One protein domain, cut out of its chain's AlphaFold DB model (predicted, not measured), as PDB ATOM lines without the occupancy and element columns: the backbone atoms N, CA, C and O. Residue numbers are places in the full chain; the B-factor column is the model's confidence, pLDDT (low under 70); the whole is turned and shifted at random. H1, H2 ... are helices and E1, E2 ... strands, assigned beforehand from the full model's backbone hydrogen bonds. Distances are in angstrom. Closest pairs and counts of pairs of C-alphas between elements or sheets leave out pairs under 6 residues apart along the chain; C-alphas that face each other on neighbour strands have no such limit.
ATOM      1  N   ALA A 157     -34.694  27.314 -65.524       81.06
ATOM      2  CA  ALA A 157     -35.129  28.407 -64.637       81.06
ATOM      3  C   ALA A 157     -35.501  29.676 -65.423       81.06
ATOM      4  O   ALA A 157     -35.060  29.869 -66.557       81.06
ATOM      5  N   ALA A 158     -36.306  30.544 -64.802       84.31
ATOM      6  CA  ALA A 158     -36.588  31.893 -65.285       84.31
ATOM      7  C   ALA A 158     -35.581  32.887 -64.696       84.31
ATOM      8  O   ALA A 158     -35.753  33.367 -63.577       84.31
ATOM      9  N   VAL A 159     -34.519  33.174 -65.451       88.62
ATOM     10  CA  VAL A 159     -33.474  34.127 -65.061       88.62
ATOM     11  C   VAL A 159     -33.955  35.548 -65.358       88.62
ATOM     12  O   VAL A 159     -34.331  35.857 -66.494       88.62
ATOM     13  N   SER A 160     -33.959  36.406 -64.336       90.06
ATOM     14  CA  SER A 160     -34.336  37.820 -64.458       90.06
ATOM     15  C   SER A 160     -33.202  38.622 -65.103       90.06
ATOM     16  O   SER A 160     -32.051  38.526 -64.682       90.06
ATOM     17  N   ASN A 161     -33.531  39.447 -66.094       89.94
ATOM     18  CA  ASN A 161     -32.608  40.373 -66.742       89.94
ATOM     19  C   ASN A 161     -33.072  41.826 -66.510       89.94
ATOM     20  O   ASN A 161     -33.941  42.319 -67.235       89.94
ATOM     21  N   PRO A 162     -32.504  42.541 -65.522       85.38
ATOM     22  CA  PRO A 162     -32.856  43.935 -65.262       85.38
ATOM     23  C   PRO A 162     -32.314  44.884 -66.348       85.38
ATOM     24  O   PRO A 162     -32.863  45.972 -66.549       85.38
ATOM     25  N   ASN A 163     -31.259  44.489 -67.076       86.69
ATOM     26  CA  ASN A 163     -30.692  45.273 -68.169       86.69
ATOM     27  C   ASN A 163     -31.430  44.985 -69.481       86.69
ATOM     28  O   ASN A 163     -31.050  44.125 -70.268       86.69
ATOM     29  N   ARG A 164     -32.469  45.772 -69.743       83.69
ATOM     30  CA  ARG A 164     -33.354  45.614 -70.908       83.69
ATOM     31  C   ARG A 164     -32.787  46.171 -72.224       83.69
ATOM     32  O   ARG A 164     -33.450  46.100 -73.252       83.69
ATOM     33  N   ASN A 165     -31.568  46.719 -72.207       86.12
ATOM     34  CA  ASN A 165     -30.919  47.325 -73.376       86.12
ATOM     35  C   ASN A 165     -29.839  46.425 -74.003       86.12
ATOM     36  O   ASN A 165     -29.231  46.801 -74.999       86.12
ATOM     37  N   ASN A 166     -29.597  45.234 -73.449       89.69
ATOM     38  CA  ASN A 166     -28.583  44.287 -73.930       89.69
ATOM     39  C   ASN A 166     -29.073  43.365 -75.068       89.69
ATOM     40  O   ASN A 166     -28.402  42.389 -75.396       89.69
ATOM     41  N   GLY A 167     -30.247  43.637 -75.648       90.69
ATOM     42  CA  GLY A 167     -30.838  42.807 -76.701       90.69
ATOM     43  C   GLY A 167     -31.471  41.501 -76.207       90.69
ATOM     44  O   GLY A 167     -31.885  40.689 -77.031       90.69
ATOM     45  N   LEU A 168     -31.586  41.295 -74.892       93.31
ATOM     46  CA  LEU A 168     -32.233  40.130 -74.287       93.31
ATOM     47  C   LEU A 168     -33.521  40.539 -73.555       93.31
ATOM     48  O   LEU A 168     -33.602  41.654 -73.039       93.31
ATOM     49  N   PRO A 169     -34.538  39.660 -73.499       92.06
ATOM     50  CA  PRO A 169     -35.792  39.967 -72.819       92.06
ATOM     51  C   PRO A 169     -35.612  40.065 -71.301       92.06
ATOM     52  O   PRO A 169     -34.615  39.593 -70.752       92.06
ATOM     53  N   ALA A 170     -36.604  40.642 -70.623       89.44
ATOM     54  CA  ALA A 170     -36.628  40.814 -69.172       89.44
ATOM     55  C   ALA A 170     -36.651  39.477 -68.411       89.44
ATOM     56  O   ALA A 170     -36.094  39.373 -67.319       89.44
ATOM     57  N   THR A 171     -37.269  38.443 -68.989       87.81
ATOM     58  CA  THR A 171     -37.260  37.073 -68.460       87.81
ATOM     59  C   THR A 171     -36.642  36.115 -69.472       87.81
ATOM     60  O   THR A 171     -37.089  36.024 -70.616       87.81
ATOM     61  N   ILE A 172     -35.634  35.348 -69.059       89.69
ATOM     62  CA  ILE A 172     -34.947  34.395 -69.936       89.69
ATOM     63  C   ILE A 172     -35.075  32.987 -69.361       89.69
ATOM     64  O   ILE A 172     -34.566  32.680 -68.286       89.69
ATOM     65  N   LEU A 173     -35.756  32.115 -70.097       87.69
ATOM     66  CA  LEU A 173     -35.924  30.707 -69.760       87.69
ATOM     67  C   LEU A 173     -34.723  29.920 -70.277       87.69
ATOM     68  O   LEU A 173     -34.602  29.678 -71.484       87.69
ATOM     69  N   LEU A 174     -33.852  29.512 -69.359       88.31
ATOM     70  CA  LEU A 174     -32.591  28.825 -69.640       88.31
ATOM     71  C   LEU A 174     -32.557  27.450 -68.958       88.31
ATOM     72  O   LEU A 174     -33.222  27.283 -67.939       88.31
ATOM     73  N   PRO A 175     -31.848  26.444 -69.507       87.81
ATOM     74  CA  PRO A 175     -31.624  25.165 -68.827       87.81
ATOM     75  C   PRO A 175     -30.698  25.325 -67.613       87.81
ATOM     76  O   PRO A 175     -30.103  26.381 -67.416       87.81
ATOM     77  N   MET A 176     -30.546  24.258 -66.829       85.19
ATOM     78  CA  MET A 176     -29.602  24.173 -65.709       85.19
ATOM     79  C   MET A 176     -29.804  25.294 -64.686       85.19
ATOM     80  O   MET A 176     -28.866  25.952 -64.247       85.19
ATOM     81  N   GLY A 177     -31.063  25.547 -64.370       85.38
ATOM     82  CA  GLY A 177     -31.513  26.546 -63.433       85.38
ATOM     83  C   GLY A 177     -31.232  26.171 -61.984       85.38
ATOM     84  O   GLY A 177     -31.623  25.097 -61.524       85.38
ATOM     85  N   SER A 178     -30.619  27.089 -61.247       86.06
ATOM     86  CA  SER A 178     -30.392  26.980 -59.804       86.06
ATOM     87  C   SER A 178     -30.682  28.318 -59.123       86.06
ATOM     88  O   SER A 178     -30.918  29.335 -59.783       86.06
ATOM     89  N   ILE A 179     -30.739  28.324 -57.793       87.19
ATOM     90  CA  ILE A 179     -30.959  29.551 -57.024       87.19
ATOM     91  C   ILE A 179     -29.630  30.305 -56.912       87.19
ATOM     92  O   ILE A 179     -28.663  29.765 -56.391       87.19
ATOM     93  N   ALA A 180     -29.603  31.559 -57.360       89.38
ATOM     94  CA  ALA A 180     -28.409  32.408 -57.347       89.38
ATOM     95  C   ALA A 180     -28.054  32.928 -55.945       89.38
ATOM     96  O   ALA A 180     -26.916  33.287 -55.655       89.38
ATOM     97  N   THR A 181     -29.047  32.999 -55.060       89.44
ATOM     98  CA  THR A 181     -28.914  33.599 -53.729       89.44
ATOM     99  C   THR A 181     -28.935  32.573 -52.597       89.44
ATOM    100  O   THR A 181     -29.139  32.948 -51.448       89.44
ATOM    101  N   ALA A 182     -28.760  31.280 -52.887       90.94
ATOM    102  CA  ALA A 182     -28.703  30.222 -51.880       90.94
ATOM    103  C   ALA A 182     -28.028  28.959 -52.425       90.94
ATOM    104  O   ALA A 182     -28.414  28.461 -53.480       90.94
ATOM    105  N   THR A 183     -27.099  28.377 -51.662       91.19
ATOM    106  CA  THR A 183     -26.447  27.095 -52.001       91.19
ATOM    107  C   THR A 183     -26.533  26.108 -50.833       91.19
ATOM    108  O   THR A 183     -26.965  26.475 -49.741       91.19
ATOM    109  N   LYS A 184     -26.142  24.838 -51.020       89.31
ATOM    110  CA  LYS A 184     -26.101  23.853 -49.916       89.31
ATOM    111  C   LYS A 184     -25.111  24.214 -48.820       89.31
ATOM    112  O   LYS A 184     -25.356  23.946 -47.649       89.31
ATOM    113  N   ASN A 185     -23.976  24.776 -49.219       91.88
ATOM    114  CA  ASN A 185     -22.896  25.096 -48.297       91.88
ATOM    115  C   ASN A 185     -23.111  26.459 -47.635       91.88
ATOM    116  O   ASN A 185     -22.613  26.690 -46.532       91.88
ATOM    117  N   GLY A 186     -23.886  27.325 -48.295       93.88
ATOM    118  CA  GLY A 186     -24.122  28.695 -47.888       93.88
ATOM    119  C   GLY A 186     -23.367  29.692 -48.753       93.88
ATOM    120  O   GLY A 186     -22.222  29.447 -49.126       93.88
ATOM    121  N   ILE A 187     -23.983  30.835 -49.033       94.62
ATOM    122  CA  ILE A 187     -23.390  31.916 -49.823       94.62
ATOM    123  C   ILE A 187     -23.659  33.269 -49.170       94.62
ATOM    124  O   ILE A 187     -24.738  33.503 -48.621       94.62
ATOM    125  N   ILE A 188     -22.681  34.168 -49.235       95.50
ATOM    126  CA  ILE A 188     -22.852  35.572 -48.868       95.50
ATOM    127  C   ILE A 188     -23.552  36.290 -50.026       95.50
ATOM    128  O   ILE A 188     -23.032  36.327 -51.141       95.50
ATOM    129  N   THR A 189     -24.735  36.856 -49.791       91.94
ATOM    130  CA  THR A 189     -25.609  37.373 -50.862       91.94
ATOM    131  C   THR A 189     -25.556  38.887 -51.042       91.94
ATOM    132  O   THR A 189     -26.019  39.386 -52.064       91.94
ATOM    133  N   ALA A 190     -25.006  39.631 -50.078       88.25
ATOM    134  CA  ALA A 190     -24.932  41.090 -50.127       88.25
ATOM    135  C   ALA A 190     -23.675  41.639 -49.434       88.25
ATOM    136  O   ALA A 190     -23.041  40.964 -48.621       88.25
ATOM    137  N   GLY A 191     -23.350  42.896 -49.738       88.31
ATOM    138  CA  GLY A 191     -22.196  43.604 -49.186       88.31
ATOM    139  C   GLY A 191     -20.876  43.302 -49.911       88.31
ATOM    140  O   GLY A 191     -20.872  42.638 -50.946       88.31
ATOM    141  N   PRO A 192     -19.736  43.779 -49.376       92.56
ATOM    142  CA  PRO A 192     -18.428  43.681 -50.036       92.56
ATOM    143  C   PRO A 192     -17.925  42.250 -50.277       92.56
ATOM    144  O   PRO A 192     -17.029  42.048 -51.091       92.56
ATOM    145  N   LEU A 193     -18.484  41.266 -49.566       94.50
ATOM    146  CA  LEU A 193     -18.141  39.845 -49.691       94.50
ATOM    147  C   LEU A 193     -19.191  39.045 -50.482       94.50
ATOM    148  O   LEU A 193     -19.152  37.815 -50.467       94.50
ATOM    149  N   ALA A 194     -20.147  39.711 -51.139       93.62
ATOM    150  CA  ALA A 194     -21.173  39.042 -51.933       93.62
ATOM    151  C   ALA A 194     -20.555  38.121 -52.999       93.62
ATOM    152  O   ALA A 194     -19.547  38.452 -53.624       93.62
ATOM    153  N   GLY A 195     -21.167  36.957 -53.203       93.19
ATOM    154  CA  GLY A 195     -20.677  35.939 -54.130       93.19
ATOM    155  C   GLY A 195     -19.586  35.032 -53.558       93.19
ATOM    156  O   GLY A 195     -19.048  34.218 -54.298       93.19
ATOM    157  N   GLN A 196     -19.254  35.127 -52.268       95.50
ATOM    158  CA  GLN A 196     -18.424  34.127 -51.591       95.50
ATOM    159  C   GLN A 196     -19.295  32.962 -51.105       95.50
ATOM    160  O   GLN A 196     -20.171  33.143 -50.257       95.50
ATOM    161  N   GLU A 197     -19.056  31.768 -51.640       94.81
ATOM    162  CA  GLU A 197     -19.685  30.516 -51.216       94.81
ATOM    163  C   GLU A 197     -18.773  29.760 -50.246       94.81
ATOM    164  O   GLU A 197     -17.559  29.708 -50.427       94.81
ATOM    165  N   PHE A 198     -19.352  29.155 -49.211       95.56
ATOM    166  CA  PHE A 198     -18.619  28.323 -48.265       95.56
ATOM    167  C   PHE A 198     -18.248  26.971 -48.888       95.56
ATOM    168  O   PHE A 198     -19.013  26.372 -49.641       95.56
ATOM    169  N   ALA A 199     -17.071  26.451 -48.547       94.19
ATOM    170  CA  ALA A 199     -16.684  25.087 -48.886       94.19
ATOM    171  C   ALA A 199     -17.586  24.057 -48.173       94.19
ATOM    172  O   ALA A 199     -18.192  24.379 -47.146       94.19
ATOM    173  N   PRO A 200     -17.683  22.806 -48.669       92.75
ATOM    174  CA  PRO A 200     -18.484  21.765 -48.020       92.75
ATOM    175  C   PRO A 200     -18.111  21.506 -46.558       92.75
ATOM    176  O   PRO A 200     -18.985  21.188 -45.756       92.75
ATOM    177  N   ASP A 201     -16.841  21.689 -46.195       93.75
ATOM    178  CA  ASP A 201     -16.364  21.603 -44.813       93.75
ATOM    179  C   ASP A 201     -16.686  22.850 -43.975       93.75
ATOM    180  O   ASP A 201     -16.517  22.828 -42.762       93.75
ATOM    181  N   GLY A 202     -17.141  23.944 -44.590       94.50
ATOM    182  CA  GLY A 202     -17.428  25.230 -43.961       94.50
ATOM    183  C   GLY A 202     -16.217  25.932 -43.341       94.50
ATOM    184  O   GLY A 202     -16.412  26.795 -42.487       94.50
ATOM    185  N   LEU A 203     -14.986  25.530 -43.675       95.06
ATOM    186  CA  LEU A 203     -13.743  26.078 -43.112       95.06
ATOM    187  C   LEU A 203     -13.068  27.099 -44.037       95.06
ATOM    188  O   LEU A 203     -12.128  27.778 -43.632       95.06
ATOM    189  N   SER A 204     -13.548  27.229 -45.272       95.19
ATOM    190  CA  SER A 204     -13.066  28.193 -46.260       95.19
ATOM    191  C   SER A 204     -14.209  28.682 -47.154       95.19
ATOM    192  O   SER A 204     -15.326  28.163 -47.083       95.19
ATOM    193  N   THR A 205     -13.935  29.691 -47.983       96.12
ATOM    194  CA  THR A 205     -14.858  30.175 -49.017       96.12
ATOM    195  C   THR A 205     -14.171  30.229 -50.376       96.12
ATOM    196  O   THR A 205     -12.944  30.303 -50.463       96.12
ATOM    197  N   TYR A 206     -14.965  30.214 -51.439       94.81
ATOM    198  CA  TYR A 206     -14.528  30.406 -52.817       94.81
ATOM    199  C   TYR A 206     -15.532  31.281 -53.572       94.81
ATOM    200  O   TYR A 206     -16.684  31.434 -53.165       94.81
ATOM    201  N   ALA A 207     -15.094  31.872 -54.685       94.56
ATOM    202  CA  ALA A 207     -15.977  32.661 -55.534       94.56
ATOM    203  C   ALA A 207     -17.053  31.761 -56.161       94.56
ATOM    204  O   ALA A 207     -16.738  30.799 -56.865       94.56
ATOM    205  N   HIS A 208     -18.319  32.088 -55.915       93.31
ATOM    206  CA  HIS A 208     -19.451  31.380 -56.481       93.31
ATOM    207  C   HIS A 208     -19.454  31.529 -58.003       93.31
ATOM    208  O   HIS A 208     -19.343  32.627 -58.554       93.31
ATOM    209  N   ASN A 209     -19.607  30.406 -58.693       92.31
ATOM    210  CA  ASN A 209     -19.749  30.405 -60.136       92.31
ATOM    211  C   ASN A 209     -21.227  30.610 -60.487       92.31
ATOM    212  O   ASN A 209     -22.006  29.666 -60.452       92.31
ATOM    213  N   TYR A 210     -21.597  31.835 -60.846       90.81
ATOM    214  CA  TYR A 210     -22.976  32.187 -61.192       90.81
ATOM    215  C   TYR A 210     -23.443  31.679 -62.566       90.81
ATOM    216  O   TYR A 210     -24.632  31.746 -62.867       90.81
ATOM    217  N   GLY A 211     -22.532  31.228 -63.438       92.25
ATOM    218  CA  GLY A 211     -22.871  30.974 -64.838       92.25
ATOM    219  C   GLY A 211     -23.501  32.216 -65.483       92.25
ATOM    220  O   GLY A 211     -22.868  33.268 -65.567       92.25
ATOM    221  N   VAL A 212     -24.758  32.103 -65.918       91.75
ATOM    222  CA  VAL A 212     -25.578  33.221 -66.398       91.75
ATOM    223  C   VAL A 212     -26.459  33.749 -65.265       91.75
ATOM    224  O   VAL A 212     -27.487  33.159 -64.927       91.75
ATOM    225  N   TYR A 213     -26.082  34.911 -64.735       90.81
ATOM    226  CA  TYR A 213     -26.846  35.680 -63.756       90.81
ATOM    227  C   TYR A 213     -26.652  37.176 -64.015       90.81
ATOM    228  O   TYR A 213     -25.522  37.645 -64.122       90.81
ATOM    229  N   TYR A 214     -27.740  37.943 -64.097       89.62
ATOM    230  CA  TYR A 214     -27.678  39.381 -64.403       89.62
ATOM    231  C   TYR A 214     -27.691  40.264 -63.145       89.62
ATOM    232  O   TYR A 214     -28.114  41.418 -63.201       89.62
ATOM    233  N   GLY A 215     -27.267  39.721 -61.998       85.38
ATOM    234  CA  GLY A 215     -27.173  40.463 -60.736       85.38
ATOM    235  C   GLY A 215     -28.517  40.768 -60.064       85.38
ATOM    236  O   GLY A 215     -28.552  41.544 -59.112       85.38
ATOM    237  N   ALA A 216     -29.623  40.196 -60.551       81.44
ATOM    238  CA  ALA A 216     -30.949  40.377 -59.972       81.44
ATOM    239  C   ALA A 216     -31.807  39.111 -60.077       81.44
ATOM    240  O   ALA A 216     -31.670  38.314 -61.004       81.44
ATOM    241  N   GLY A 217     -32.751  38.982 -59.142       82.19
ATOM    242  CA  GLY A 217     -33.702  37.876 -59.087       82.19
ATOM    243  C   GLY A 217     -33.144  36.609 -58.436       82.19
ATOM    244  O   GLY A 217     -31.983  36.542 -58.029       82.19
ATOM    245  N   LEU A 218     -34.027  35.616 -58.327       84.06
ATOM    246  CA  LEU A 218     -33.801  34.379 -57.582       84.06
ATOM    247  C   LEU A 218     -32.922  33.365 -58.321       84.06
ATOM    248  O   LEU A 218     -32.206  32.603 -57.678       84.06
ATOM    249  N   PHE A 219     -33.007  33.310 -59.649       87.81
ATOM    250  CA  PHE A 219     -32.454  32.207 -60.431       87.81
ATOM    251  C   PHE A 219     -31.240  32.612 -61.265       87.81
ATOM    252  O   PHE A 219     -31.224  33.683 -61.871       87.81
ATOM    253  N   GLN A 220     -30.285  31.692 -61.361       89.81
ATOM    254  CA  GLN A 220     -29.206  31.683 -62.347       89.81
ATOM    255  C   GLN A 220     -29.351  30.478 -63.282       89.81
ATOM    256  O   GLN A 220     -30.182  29.595 -63.051       89.81
ATOM    257  N   SER A 221     -28.534  30.431 -64.331       89.69
ATOM    258  CA  SER A 221     -28.436  29.286 -65.236       89.69
ATOM    259  C   SER A 221     -26.987  28.857 -65.425       89.69
ATOM    260  O   SER A 221     -26.126  29.662 -65.777       89.69
ATOM    261  N   GLY A 222     -26.728  27.568 -65.219       86.81
ATOM    262  CA  GLY A 222     -25.375  27.035 -65.166       86.81
ATOM    263  C   GLY A 222     -24.591  27.583 -63.971       86.81
ATOM    264  O   GLY A 222     -25.149  28.186 -63.053       86.81
ATOM    265  N   GLY A 223     -23.279  27.343 -63.984       80.62
ATOM    266  CA  GLY A 223     -22.423  27.645 -62.838       80.62
ATOM    267  C   GLY A 223     -22.763  26.822 -61.582       80.62
ATOM    268  O   GLY A 223     -23.765  26.112 -61.538       80.62
ATOM    269  N   GLY A 224     -21.899  26.894 -60.566       68.69
ATOM    270  CA  GLY A 224     -22.071  26.215 -59.275       68.69
ATOM    271  C   GLY A 224     -22.252  24.691 -59.367       68.69
ATOM    272  O   GLY A 224     -21.908  24.064 -60.371       68.69
ATOM    273  N   ASP A 225     -22.789  24.079 -58.304       63.06
ATOM    274  CA  ASP A 225     -23.217  22.673 -58.325       63.06
ATOM    275  C   ASP A 225     -24.594  22.550 -59.006       63.06
ATOM    276  O   ASP A 225     -25.629  22.937 -58.458       63.06
ATOM    277  N   MET A 226     -24.608  21.970 -60.211       56.28
ATOM    278  CA  MET A 226     -25.817  21.701 -61.006       56.28
ATOM    279  C   MET A 226     -26.810  20.741 -60.328       56.28
ATOM    280  O   MET A 226     -27.928  20.574 -60.811       56.28
ATOM    281  N   ARG A 227     -26.430  20.087 -59.225       57.16
ATOM    282  CA  ARG A 227     -27.249  19.091 -58.523       57.16
ATOM    283  C   ARG A 227     -28.323  19.699 -57.614       57.16
ATOM    284  O   ARG A 227     -28.823  18.978 -56.753       57.16
ATOM    285  N   HIS A 228     -28.637  20.998 -57.688       67.50
ATOM    286  CA  HIS A 228     -29.592  21.657 -56.761       67.50
ATOM    287  C   HIS A 228     -30.796  22.270 -57.470       67.50
ATOM    288  O   HIS A 228     -31.050  23.478 -57.361       67.50
ATOM    289  N   PRO A 229     -31.544  21.461 -58.224       73.00
ATOM    290  CA  PRO A 229     -32.604  21.991 -59.040       73.00
ATOM    291  C   PRO A 229     -33.848  22.278 -58.166       73.00
ATOM    292  O   PRO A 229     -34.012  21.771 -57.054       73.00
ATOM    293  N   ASP A 279     -33.466  29.587 -47.715       88.94
ATOM    294  CA  ASP A 279     -33.149  30.943 -47.284       88.94
ATOM    295  C   ASP A 279     -32.397  31.646 -48.404       88.94
ATOM    296  O   ASP A 279     -31.262  31.301 -48.718       88.94
ATOM    297  N   THR A 280     -33.039  32.617 -49.041       88.31
ATOM    298  CA  THR A 280     -32.569  33.225 -50.298       88.31
ATOM    299  C   THR A 280     -31.783  34.520 -50.071       88.31
ATOM    300  O   THR A 280     -31.793  35.416 -50.914       88.31
ATOM    301  N   GLY A 281     -31.112  34.623 -48.915       85.94
ATOM    302  CA  GLY A 281     -30.386  35.816 -48.461       85.94
ATOM    303  C   GLY A 281     -30.984  36.507 -47.228       85.94
ATOM    304  O   GLY A 281     -30.575  37.617 -46.895       85.94
ATOM    305  N   SER A 282     -31.960  35.886 -46.563       83.25
ATOM    306  CA  SER A 282     -32.676  36.449 -45.408       83.25
ATOM    307  C   SER A 282     -31.952  36.283 -44.069       83.25
ATOM    308  O   SER A 282     -32.339  36.921 -43.094       83.25
ATOM    309  N   ILE A 283     -30.933  35.424 -43.988       92.06
ATOM    310  CA  ILE A 283     -30.205  35.169 -42.740       92.06
ATOM    311  C   ILE A 283     -29.144  36.256 -42.558       92.06
ATOM    312  O   ILE A 283     -28.386  36.528 -43.481       92.06
ATOM    313  N   ILE A 284     -29.057  36.852 -41.370       93.19
ATOM    314  CA  ILE A 284     -27.998  37.809 -41.030       93.19
ATOM    315  C   ILE A 284     -26.969  37.098 -40.157       93.19
ATOM    316  O   ILE A 284     -27.305  36.572 -39.100       93.19
ATOM    317  N   ILE A 285     -25.712  37.096 -40.595       96.62
ATOM    318  CA  ILE A 285     -24.589  36.537 -39.843       96.62
ATOM    319  C   ILE A 285     -23.736  37.676 -39.298       96.62
ATOM    320  O   ILE A 285     -23.279  38.530 -40.057       96.62
ATOM    321  N   GLN A 286     -23.505  37.669 -37.986       97.31
ATOM    322  CA  GLN A 286     -22.623  38.620 -37.307       97.31
ATOM    323  C   GLN A 286     -21.150  38.203 -37.441       97.31
ATOM    324  O   GLN A 286     -20.831  37.014 -37.447       97.31
ATOM    325  N   ARG A 287     -20.236  39.179 -37.523       97.00
ATOM    326  CA  ARG A 287     -18.783  38.956 -37.678       97.00
ATOM    327  C   ARG A 287     -18.166  38.157 -36.531       97.00
ATOM    328  O   ARG A 287     -17.167  37.476 -36.729       97.00
ATOM    329  N   ASP A 288     -18.725  38.281 -35.334       96.31
ATOM    330  CA  ASP A 288     -18.273  37.596 -34.123       96.31
ATOM    331  C   ASP A 288     -18.850  36.177 -33.974       96.31
ATOM    332  O   ASP A 288     -18.601  35.520 -32.960       96.31
ATOM    333  N   ASN A 289     -19.581  35.676 -34.980       97.56
ATOM    334  CA  ASN A 289     -20.096  34.314 -34.965       97.56
ATOM    335  C   ASN A 289     -18.932  33.299 -34.930       97.56
ATOM    336  O   ASN A 289     -18.118  33.254 -35.857       97.56
ATOM    337  N   PRO A 290     -18.844  32.443 -33.894       96.50
ATOM    338  CA  PRO A 290     -17.693  31.575 -33.654       96.50
ATOM    339  C   PRO A 290     -17.514  30.457 -34.676       96.50
ATOM    340  O   PRO A 290     -16.471  29.802 -34.660       96.50
ATOM    341  N   PHE A 291     -18.514  30.207 -35.523       96.94
ATOM    342  CA  PHE A 291     -18.426  29.210 -36.582       96.94
ATOM    343  C   PHE A 291     -17.837  29.764 -37.887       96.94
ATOM    344  O   PHE A 291     -17.546  28.971 -38.784       96.94
ATOM    345  N   LEU A 292     -17.640  31.086 -37.998       97.12
ATOM    346  CA  LEU A 292     -17.018  31.693 -39.172       97.12
ATOM    347  C   LEU A 292     -15.535  31.301 -39.296       97.12
ATOM    348  O   LEU A 292     -14.792  31.365 -38.312       97.12
ATOM    349  N   PRO A 293     -15.059  30.976 -40.510       96.12
ATOM    350  CA  PRO A 293     -13.633  30.871 -40.788       96.12
ATOM    351  C   PRO A 293     -12.895  32.178 -40.495       96.12
ATOM    352  O   PRO A 293     -13.382  33.267 -40.811       96.12
ATOM    353  N   SER A 294     -11.669  32.082 -39.976       95.62
ATOM    354  CA  SER A 294     -10.821  33.250 -39.689       95.62
ATOM    355  C   SER A 294     -10.552  34.115 -40.927       95.62
ATOM    356  O   SER A 294     -10.447  35.338 -40.816       95.62
ATOM    357  N   SER A 295     -10.499  33.503 -42.114       95.44
ATOM    358  CA  SER A 295     -10.375  34.200 -43.397       95.44
ATOM    359  C   SER A 295     -11.569  35.117 -43.678       95.44
ATOM    360  O   SER A 295     -11.373  36.262 -44.081       95.44
ATOM    361  N   VAL A 296     -12.794  34.662 -43.394       96.75
ATOM    362  CA  VAL A 296     -14.019  35.458 -43.564       96.75
ATOM    363  C   VAL A 296     -14.060  36.593 -42.545       96.75
ATOM    364  O   VAL A 296     -14.309  37.735 -42.919       96.75
ATOM    365  N   VAL A 297     -13.732  36.324 -41.276       97.19
ATOM    366  CA  VAL A 297     -13.663  37.358 -40.223       97.19
ATOM    367  C   VAL A 297     -12.648  38.452 -40.581       97.19
ATOM    368  O   VAL A 297     -12.930  39.644 -40.429       97.19
ATOM    369  N   THR A 298     -11.481  38.060 -41.102       97.25
ATOM    370  CA  THR A 298     -10.448  38.995 -41.572       97.25
ATOM    371  C   THR A 298     -10.968  39.830 -42.738       97.25
ATOM    372  O   THR A 298     -10.868  41.053 -42.704       97.25
ATOM    373  N   ALA A 299     -11.600  39.196 -43.730       96.50
ATOM    374  CA  ALA A 299     -12.178  39.890 -44.876       96.50
ATOM    375  C   ALA A 299     -13.271  40.892 -44.460       96.50
ATOM    376  O   ALA A 299     -13.285  42.021 -44.944       96.50
ATOM    377  N   MET A 300     -14.139  40.528 -43.508       97.56
ATOM    378  CA  MET A 300     -15.150  41.430 -42.943       97.56
ATOM    379  C   MET A 300     -14.524  42.615 -42.201       97.56
ATOM    380  O   MET A 300     -15.014  43.738 -42.301       97.56
ATOM    381  N   THR A 301     -13.442  42.375 -41.458       97.50
ATOM    382  CA  THR A 301     -12.709  43.423 -40.732       97.50
ATOM    383  C   THR A 301     -12.077  44.415 -41.700       97.50
ATOM    384  O   THR A 301     -12.285  45.617 -41.553       97.50
ATOM    385  N   THR A 302     -11.393  43.922 -42.734       97.19
ATOM    386  CA  THR A 302     -10.806  44.749 -43.797       97.19
ATOM    387  C   THR A 302     -11.867  45.543 -44.558       97.19
ATOM    388  O   THR A 302     -11.655  46.709 -44.871       97.19
ATOM    389  N   ALA A 303     -13.024  44.936 -44.827       95.94
ATOM    390  CA  ALA A 303     -14.139  45.590 -45.507       95.94
ATOM    391  C   ALA A 303     -14.948  46.545 -44.607       95.94
ATOM    392  O   ALA A 303     -15.874  47.191 -45.093       95.94
ATOM    393  N   GLY A 304     -14.640  46.626 -43.308       96.56
ATOM    394  CA  GLY A 304     -15.331  47.508 -42.367       96.56
ATOM    395  C   GLY A 304     -16.786  47.119 -42.074       96.56
ATOM    396  O   GLY A 304     -17.564  47.977 -41.668       96.56
ATOM    397  N   VAL A 305     -17.171  45.852 -42.264       95.88
ATOM    398  CA  VAL A 305     -18.545  45.371 -42.031       95.88
ATOM    399  C   VAL A 305     -18.652  44.534 -40.755       95.88
ATOM    400  O   VAL A 305     -17.749  43.767 -40.411       95.88
ATOM    401  N   SER A 306     -19.771  44.673 -40.041       96.06
ATOM    402  CA  SER A 306     -20.077  43.920 -38.813       96.06
ATOM    403  C   SER A 306     -20.942  42.683 -39.053       96.06
ATOM    404  O   SER A 306     -20.970  41.798 -38.205       96.06
ATOM    405  N   SER A 307     -21.622  42.598 -40.196       96.19
ATOM    406  CA  SER A 307     -22.507  41.489 -40.557       96.19
ATOM    407  C   SER A 307     -22.625  41.333 -42.072       96.19
ATOM    408  O   SER A 307     -22.270  42.244 -42.820       96.19
ATOM    409  N   PHE A 308     -23.168  40.204 -42.529       95.19
ATOM    410  CA  PHE A 308     -23.544  39.997 -43.930       95.19
ATOM    411  C   PHE A 308     -24.850  39.203 -44.073       95.19
ATOM    412  O   PHE A 308     -25.240  38.463 -43.167       95.19
ATOM    413  N   ASN A 309     -25.507  39.339 -45.231       93.81
ATOM    414  CA  ASN A 309     -26.647  38.509 -45.621       93.81
ATOM    415  C   ASN A 309     -26.177  37.159 -46.159       93.81
ATOM    416  O   ASN A 309     -25.259  37.083 -46.977       93.81
ATOM    417  N   PHE A 310     -26.838  36.104 -45.713       94.94
ATOM    418  CA  PHE A 310     -26.487  34.724 -45.972       94.94
ATOM    419  C   PHE A 310     -27.678  33.975 -46.562       94.94
ATOM    420  O   PHE A 310     -28.820  34.111 -46.110       94.94
ATOM    421  N   GLY A 311     -27.403  33.181 -47.590       94.00
ATOM    422  CA  GLY A 311     -28.382  32.331 -48.243       94.00
ATOM    423  C   GLY A 311     -27.956  30.875 -48.226       94.00
ATOM    424  O   GLY A 311     -26.795  30.558 -48.485       94.00
ATOM    425  N   ARG A 312     -28.891  29.973 -47.928       92.06
ATOM    426  CA  ARG A 312     -28.629  28.538 -47.816       92.06
ATOM    427  C   ARG A 312     -29.866  27.697 -48.122       92.06
ATOM    428  O   ARG A 312     -30.990  28.054 -47.780       92.06
ATOM    429  N   ILE A 313     -29.642  26.540 -48.737       89.12
ATOM    430  CA  ILE A 313     -30.638  25.478 -48.904       89.12
ATOM    431  C   ILE A 313     -30.389  24.423 -47.821       89.12
ATOM    432  O   ILE A 313     -29.316  23.823 -47.775       89.12
ATOM    433  N   GLY A 314     -31.373  24.187 -46.953       87.44
ATOM    434  CA  GLY A 314     -31.265  23.275 -45.807       87.44
ATOM    435  C   GLY A 314     -31.363  21.786 -46.159       87.44
ATOM    436  O   GLY A 314     -32.128  21.066 -45.522       87.44
ATOM    437  N   ASN A 366     -39.101  29.214 -36.979       90.81
ATOM    438  CA  ASN A 366     -38.354  30.363 -37.509       90.81
ATOM    439  C   ASN A 366     -37.621  31.179 -36.435       90.81
ATOM    440  O   ASN A 366     -36.489  31.608 -36.654       90.81
ATOM    441  N   ASP A 367     -38.240  31.406 -35.281       91.62
ATOM    442  CA  ASP A 367     -37.646  32.216 -34.217       91.62
ATOM    443  C   ASP A 367     -36.577  31.437 -33.434       91.62
ATOM    444  O   ASP A 367     -35.507  31.983 -33.178       91.62
ATOM    445  N   ASN A 368     -36.800  30.144 -33.160       96.25
ATOM    446  CA  ASN A 368     -35.756  29.248 -32.644       96.25
ATOM    447  C   ASN A 368     -34.567  29.196 -33.614       96.25
ATOM    448  O   ASN A 368     -33.421  29.325 -33.203       96.25
ATOM    449  N   PHE A 369     -34.829  29.045 -34.914       95.50
ATOM    450  CA  PHE A 369     -33.787  29.056 -35.938       95.50
ATOM    451  C   PHE A 369     -32.997  30.364 -35.936       95.50
ATOM    452  O   PHE A 369     -31.773  30.331 -35.911       95.50
ATOM    453  N   THR A 370     -33.679  31.509 -35.885       94.25
ATOM    454  CA  THR A 370     -33.026  32.826 -35.823       94.25
ATOM    455  C   THR A 370     -32.129  32.948 -34.586       94.25
ATOM    456  O   THR A 370     -30.973  33.342 -34.719       94.25
ATOM    457  N   ARG A 371     -32.613  32.538 -33.403       96.31
ATOM    458  CA  ARG A 371     -31.818  32.525 -32.159       96.31
ATOM    459  C   ARG A 371     -30.612  31.587 -32.231       96.31
ATOM    460  O   ARG A 371     -29.534  31.944 -31.773       96.31
ATOM    461  N   ALA A 372     -30.788  30.401 -32.807       97.75
ATOM    462  CA  ALA A 372     -29.735  29.397 -32.897       97.75
ATOM    463  C   ALA A 372     -28.622  29.790 -33.878       97.75
ATOM    464  O   ALA A 372     -27.460  29.459 -33.651       97.75
ATOM    465  N   VAL A 373     -28.960  30.480 -34.969       96.81
ATOM    466  CA  VAL A 373     -27.983  30.934 -35.971       96.81
ATOM    467  C   VAL A 373     -27.133  32.097 -35.456       96.81
ATOM    468  O   VAL A 373     -25.957  32.201 -35.816       96.81
ATOM    469  N   ASP A 374     -27.687  32.946 -34.590       96.88
ATOM    470  CA  ASP A 374     -26.943  34.025 -33.943       96.88
ATOM    471  C   ASP A 374     -26.123  33.507 -32.750       96.88
ATOM    472  O   ASP A 374     -26.505  33.631 -31.589       96.88
ATOM    473  N   ALA A 375     -24.991  32.870 -33.050       97.44
ATOM    474  CA  ALA A 375     -24.069  32.317 -32.063       97.44
ATOM    475  C   ALA A 375     -22.955  33.310 -31.686       97.44
ATOM    476  O   ALA A 375     -22.480  34.065 -32.532       97.44
ATOM    477  N   VAL A 376     -22.472  33.247 -30.442       97.12
ATOM    478  CA  VAL A 376     -21.349  34.050 -29.923       97.12
ATOM    479  C   VAL A 376     -20.486  33.215 -28.967       97.12
ATOM    480  O   VAL A 376     -20.921  32.170 -28.474       97.12
ATOM    481  N   ARG A 377     -19.246  33.645 -28.703       96.19
ATOM    482  CA  ARG A 377     -18.443  33.095 -27.597       96.19
ATOM    483  C   ARG A 377     -18.798  33.812 -26.297       96.19
ATOM    484  O   ARG A 377     -18.603  35.019 -26.199       96.19
ATOM    485  N   ALA A 378     -19.273  33.067 -25.304       91.75
ATOM    486  CA  ALA A 378     -19.462  33.575 -23.951       91.75
ATOM    487  C   ALA A 378     -18.102  33.852 -23.264       91.75
ATOM    488  O   ALA A 378     -17.078  33.308 -23.691       91.75
ATOM    489  N   PRO A 379     -18.060  34.643 -22.171       88.25
ATOM    490  CA  PRO A 379     -16.818  34.953 -21.450       88.25
ATOM    491  C   PRO A 379     -16.043  33.725 -20.943       88.25
ATOM    492  O   PRO A 379     -14.824  33.767 -20.820       88.25
ATOM    493  N   ASN A 380     -16.739  32.616 -20.681       88.50
ATOM    494  CA  ASN A 380     -16.146  31.333 -20.287       88.50
ATOM    495  C   ASN A 380     -15.592  30.513 -21.478       88.50
ATOM    496  O   ASN A 380     -15.150  29.381 -21.291       88.50
ATOM    497  N   GLY A 381     -15.641  31.054 -22.699       88.94
ATOM    498  CA  GLY A 381     -15.137  30.437 -23.925       88.94
ATOM    499  C   GLY A 381     -16.107  29.484 -24.631       88.94
ATOM    500  O   GLY A 381     -15.795  29.044 -25.745       88.94
ATOM    501  N   SER A 382     -17.269  29.174 -24.045       93.81
ATOM    502  CA  SER A 382     -18.265  28.314 -24.689       93.81
ATOM    503  C   SER A 382     -18.970  29.033 -25.843       93.81
ATOM    504  O   SER A 382     -19.115  30.255 -25.855       93.81
ATOM    505  N   VAL A 383     -19.394  28.264 -26.847       96.69
ATOM    506  CA  VAL A 383     -20.233  28.773 -27.936       96.69
ATOM    507  C   VAL A 383     -21.689  28.627 -27.517       96.69
ATOM    508  O   VAL A 383     -22.146  27.513 -27.270       96.69
ATOM    509  N   VAL A 384     -22.402  29.748 -27.439       96.69
ATOM    510  CA  VAL A 384     -23.810  29.822 -27.022       96.69
ATOM    511  C   VAL A 384     -24.608  30.678 -28.000       96.69
ATOM    512  O   VAL A 384     -24.032  31.402 -28.815       96.69
ATOM    513  N   CYS A 385     -25.937  30.578 -27.956       97.62
ATOM    514  CA  CYS A 385     -26.792  31.522 -28.668       97.62
ATOM    515  C   CYS A 385     -26.611  32.902 -28.031       97.62
ATOM    516  O   CYS A 385     -26.562  32.990 -26.805       97.62
ATOM    517  N   ARG A 386     -26.526  33.969 -28.829       96.00
ATOM    518  CA  ARG A 386     -26.263  35.331 -28.336       96.00
ATOM    519  C   ARG A 386     -27.252  35.774 -27.270       96.00
ATOM    520  O   ARG A 386     -26.841  36.421 -26.316       96.00
ATOM    521  N   ILE A 387     -28.506  35.356 -27.412       95.50
ATOM    522  CA  ILE A 387     -29.572  35.626 -26.447       95.50
ATOM    523  C   ILE A 387     -29.243  35.145 -25.025       95.50
ATOM    524  O   ILE A 387     -29.764  35.710 -24.093       95.50
ATOM    525  N   ASN A 388     -28.345  34.163 -24.853       95.75
ATOM    526  CA  ASN A 388     -27.917  33.641 -23.544       95.75
ATOM    527  C   ASN A 388     -26.579  34.228 -23.055       95.75
ATOM    528  O   ASN A 388     -25.987  33.730 -22.096       95.75
ATOM    529  N   ALA A 389     -26.009  35.184 -23.789       93.69
ATOM    530  CA  ALA A 389     -24.722  35.812 -23.486       93.69
ATOM    531  C   ALA A 389     -24.801  37.343 -23.484       93.69
ATOM    532  O   ALA A 389     -23.768  38.006 -23.355       93.69
ATOM    533  N   ASP A 390     -25.997  37.901 -23.668       89.88
ATOM    534  CA  ASP A 390     -26.234  39.332 -23.580       89.88
ATOM    535  C   ASP A 390     -26.486  39.765 -22.118       89.88
ATOM    536  O   ASP A 390     -26.293  38.999 -21.172       89.88
ATOM    537  N   ALA A 391     -26.805  41.044 -21.908       91.00
ATOM    538  CA  ALA A 391     -26.999  41.603 -20.569       91.00
ATOM    539  C   ALA A 391     -28.439  41.457 -20.033       91.00
ATOM    540  O   ALA A 391     -28.717  41.914 -18.925       91.00
ATOM    541  N   ASN A 392     -29.365  40.900 -20.815       92.19
ATOM    542  CA  ASN A 392     -30.791  40.860 -20.531       92.19
ATOM    543  C   ASN A 392     -31.256  39.438 -20.165       92.19
ATOM    544  O   ASN A 392     -31.845  38.758 -20.995       92.19
ATOM    545  N   PRO A 393     -31.172  39.017 -18.894       89.88
ATOM    546  CA  PRO A 393     -31.549  37.655 -18.500       89.88
ATOM    547  C   PRO A 393     -33.036  37.317 -18.720       89.88
ATOM    548  O   PRO A 393     -33.442  36.168 -18.578       89.88
ATOM    549  N   ALA A 394     -33.888  38.302 -19.029       93.75
ATOM    550  CA  ALA A 394     -35.305  38.072 -19.295       93.75
ATOM    551  C   ALA A 394     -35.583  37.488 -20.693       93.75
ATOM    552  O   ALA A 394     -36.702  37.032 -20.933       93.75
ATOM    553  N   ASN A 395     -34.618  37.536 -21.620       91.69
ATOM    554  CA  ASN A 395     -34.752  36.934 -22.950       91.69
ATOM    555  C   ASN A 395     -34.029  35.575 -23.073       91.69
ATOM    556  O   ASN A 395     -34.249  34.899 -24.080       91.69
ATOM    557  N   ASP A 396     -33.243  35.174 -22.065       93.88
ATOM    558  CA  ASP A 396     -32.492  33.917 -22.035       93.88
ATOM    559  C   ASP A 396     -33.389  32.711 -22.368       93.88
ATOM    560  O   ASP A 396     -34.462  32.503 -21.792       93.88
ATOM    561  N   ASP A 397     -32.910  31.863 -23.275       96.19
ATOM    562  CA  ASP A 397     -33.504  30.579 -23.624       96.19
ATOM    563  C   ASP A 397     -32.481  29.456 -23.378       96.19
ATOM    564  O   ASP A 397     -31.655  29.156 -24.254       96.19
ATOM    565  N   PRO A 398     -32.525  28.778 -22.215       94.12
ATOM    566  CA  PRO A 398     -31.567  27.726 -21.880       94.12
ATOM    567  C   PRO A 398     -31.663  26.502 -22.804       94.12
ATOM    568  O   PRO A 398     -30.739  25.689 -22.826       94.12
ATOM    569  N   ALA A 399     -32.747  26.353 -23.575       95.75
ATOM    570  CA  ALA A 399     -32.880  25.291 -24.568       95.75
ATOM    571  C   ALA A 399     -32.194  25.634 -25.903       95.75
ATOM    572  O   ALA A 399     -32.015  24.744 -26.740       95.75
ATOM    573  N   CYS A 400     -31.796  26.894 -26.117       97.75
ATOM    574  CA  CYS A 400     -31.154  27.311 -27.355       97.75
ATOM    575  C   CYS A 400     -29.778  26.658 -27.523       97.75
ATOM    576  O   CYS A 400     -28.856  26.860 -26.729       97.75
ATOM    577  N   SER A 401     -29.626  25.902 -28.613       97.38
ATOM    578  CA  SER A 401     -28.360  25.290 -29.013       97.38
ATOM    579  C   SER A 401     -27.873  25.909 -30.330       97.38
ATOM    580  O   SER A 401     -28.625  25.884 -31.309       97.38
ATOM    581  N   PRO A 402     -26.638  26.452 -30.386       97.88
ATOM    582  CA  PRO A 402     -26.105  27.117 -31.575       97.88
ATOM    583  C   PRO A 402     -26.125  26.247 -32.833       97.88
ATOM    584  O   PRO A 402     -25.567  25.146 -32.860       97.88
ATOM    585  N   LEU A 403     -26.724  26.773 -33.900       97.31
ATOM    586  CA  LEU A 403     -26.843  26.119 -35.194       97.31
ATOM    587  C   LEU A 403     -25.760  26.624 -36.147       97.31
ATOM    588  O   LEU A 403     -25.814  27.743 -36.654       97.31
ATOM    589  N   ASN A 404     -24.793  25.763 -36.438       96.62
ATOM    590  CA  ASN A 404     -23.771  26.055 -37.428       96.62
ATOM    591  C   ASN A 404     -24.290  25.798 -38.853       96.62
ATOM    592  O   ASN A 404     -24.573  24.657 -39.225       96.62
ATOM    593  N   LEU A 405     -24.365  26.872 -39.641       95.38
ATOM    594  CA  LEU A 405     -24.833  26.879 -41.026       95.38
ATOM    595  C   LEU A 405     -23.710  27.040 -42.059       95.38
ATOM    596  O   LEU A 405     -24.001  27.405 -43.194       95.38
ATOM    597  N   PHE A 406     -22.443  26.805 -41.728       96.06
ATOM    598  CA  PHE A 406     -21.348  26.904 -42.703       96.06
ATOM    599  C   PHE A 406     -20.898  25.505 -43.138       96.06
ATOM    600  O   PHE A 406     -20.449  24.714 -42.306       96.06
ATOM    601  N   GLY A 407     -21.030  25.191 -44.434       93.56
ATOM    602  CA  GLY A 407     -20.764  23.847 -44.975       93.56
ATOM    603  C   GLY A 407     -21.857  22.824 -44.636       93.56
ATOM    604  O   GLY A 407     -22.843  23.150 -43.985       93.56
ATOM    605  N   GLN A 408     -21.738  21.578 -45.076       92.75
ATOM    606  CA  GLN A 408     -22.794  20.565 -44.911       92.75
ATOM    607  C   GLN A 408     -22.564  19.676 -43.679       92.75
ATOM    608  O   GLN A 408     -21.430  19.342 -43.350       92.75
ATOM    609  N   TYR A 409     -23.648  19.263 -43.016       93.88
ATOM    610  CA  TYR A 409     -23.662  18.325 -41.883       93.88
ATOM    611  C   TYR A 409     -22.841  18.775 -40.664       93.88
ATOM    612  O   TYR A 409     -22.332  17.955 -39.902       93.88
ATOM    613  N   ARG A 410     -22.722  20.091 -40.458       93.94
ATOM    614  CA  ARG A 410     -21.906  20.686 -39.389       93.94
ATOM    615  C   ARG A 410     -22.681  21.189 -38.170       93.94
ATOM    616  O   ARG A 410     -22.096  21.825 -37.288       93.94
ATOM    617  N   PHE A 411     -23.975  20.906 -38.111       94.06
ATOM    618  CA  PHE A 411     -24.833  21.211 -36.971       94.06
ATOM    619  C   PHE A 411     -24.803  20.092 -35.921       94.06
ATOM    620  O   PHE A 411     -24.589  18.924 -36.243       94.06
ATOM    621  N   SER A 412     -25.070  20.430 -34.658       95.19
ATOM    622  CA  SER A 412     -25.281  19.423 -33.614       95.19
ATOM    623  C   SER A 412     -26.716  18.866 -33.675       95.19
ATOM    624  O   SER A 412     -27.645  19.594 -34.046       95.19
TER     625      SER A 412
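This is residues 157 to 229, 279 to 314 and 366 to 412 of the 857 residues of an uncharacterized protein of Sphingomonas turrisvirgatae (UniProt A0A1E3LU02). With little regular structure, the elongated body is a row of small two-stranded pieces: E1-E2 and E3-E6 at one end, E7-E8 in the middle, the E4-E5 hairpin and H1 on one side, and H2 and E9-E10 toward the other end. The 156 printed residues, 58 in named elements, run E1 to E6, E7, H1, E8, H2, E9, E10: mixed class, each sheet antiparallel, compact, radius of gyration 17.4 A, spans 58 by 31 by 28 A.

Hairpin E1, residues 157 to 160, and E2, 171 to 174, has N 157 and O 174 at 2.8 A, within hydrogen-bond range, as are E3, 177 to 179, and E6, 219 to 221 (N 220, O 178, 2.9 A), hairpin E4, 196 to 198, and E5, 205 to 207 (N 197, O 206, 2.8 A), E7, 279 to 286, and E8, 307 to 313 (N 310, O 283, 2.7 A), and hairpin E9, 375 to 377, and E10, 383 to 385 (N 376, O 384, 2.9 A). H1, 294 to 302, and H2, 366 to 373, are apart; every O i to N i+4 pair is within range.

E1 begins at (-35.129, 28.407, -64.637); E10 ends at (-26.792, 31.522, -28.668). E8 measures 19.8 A.

Cuts at 230 to 278 and 315 to 365 leave gaps of 14.8 A and 13.0 A. Links E3 to E4 and E5 to E6 are long. pLDDT is under 70 at 224 to 228.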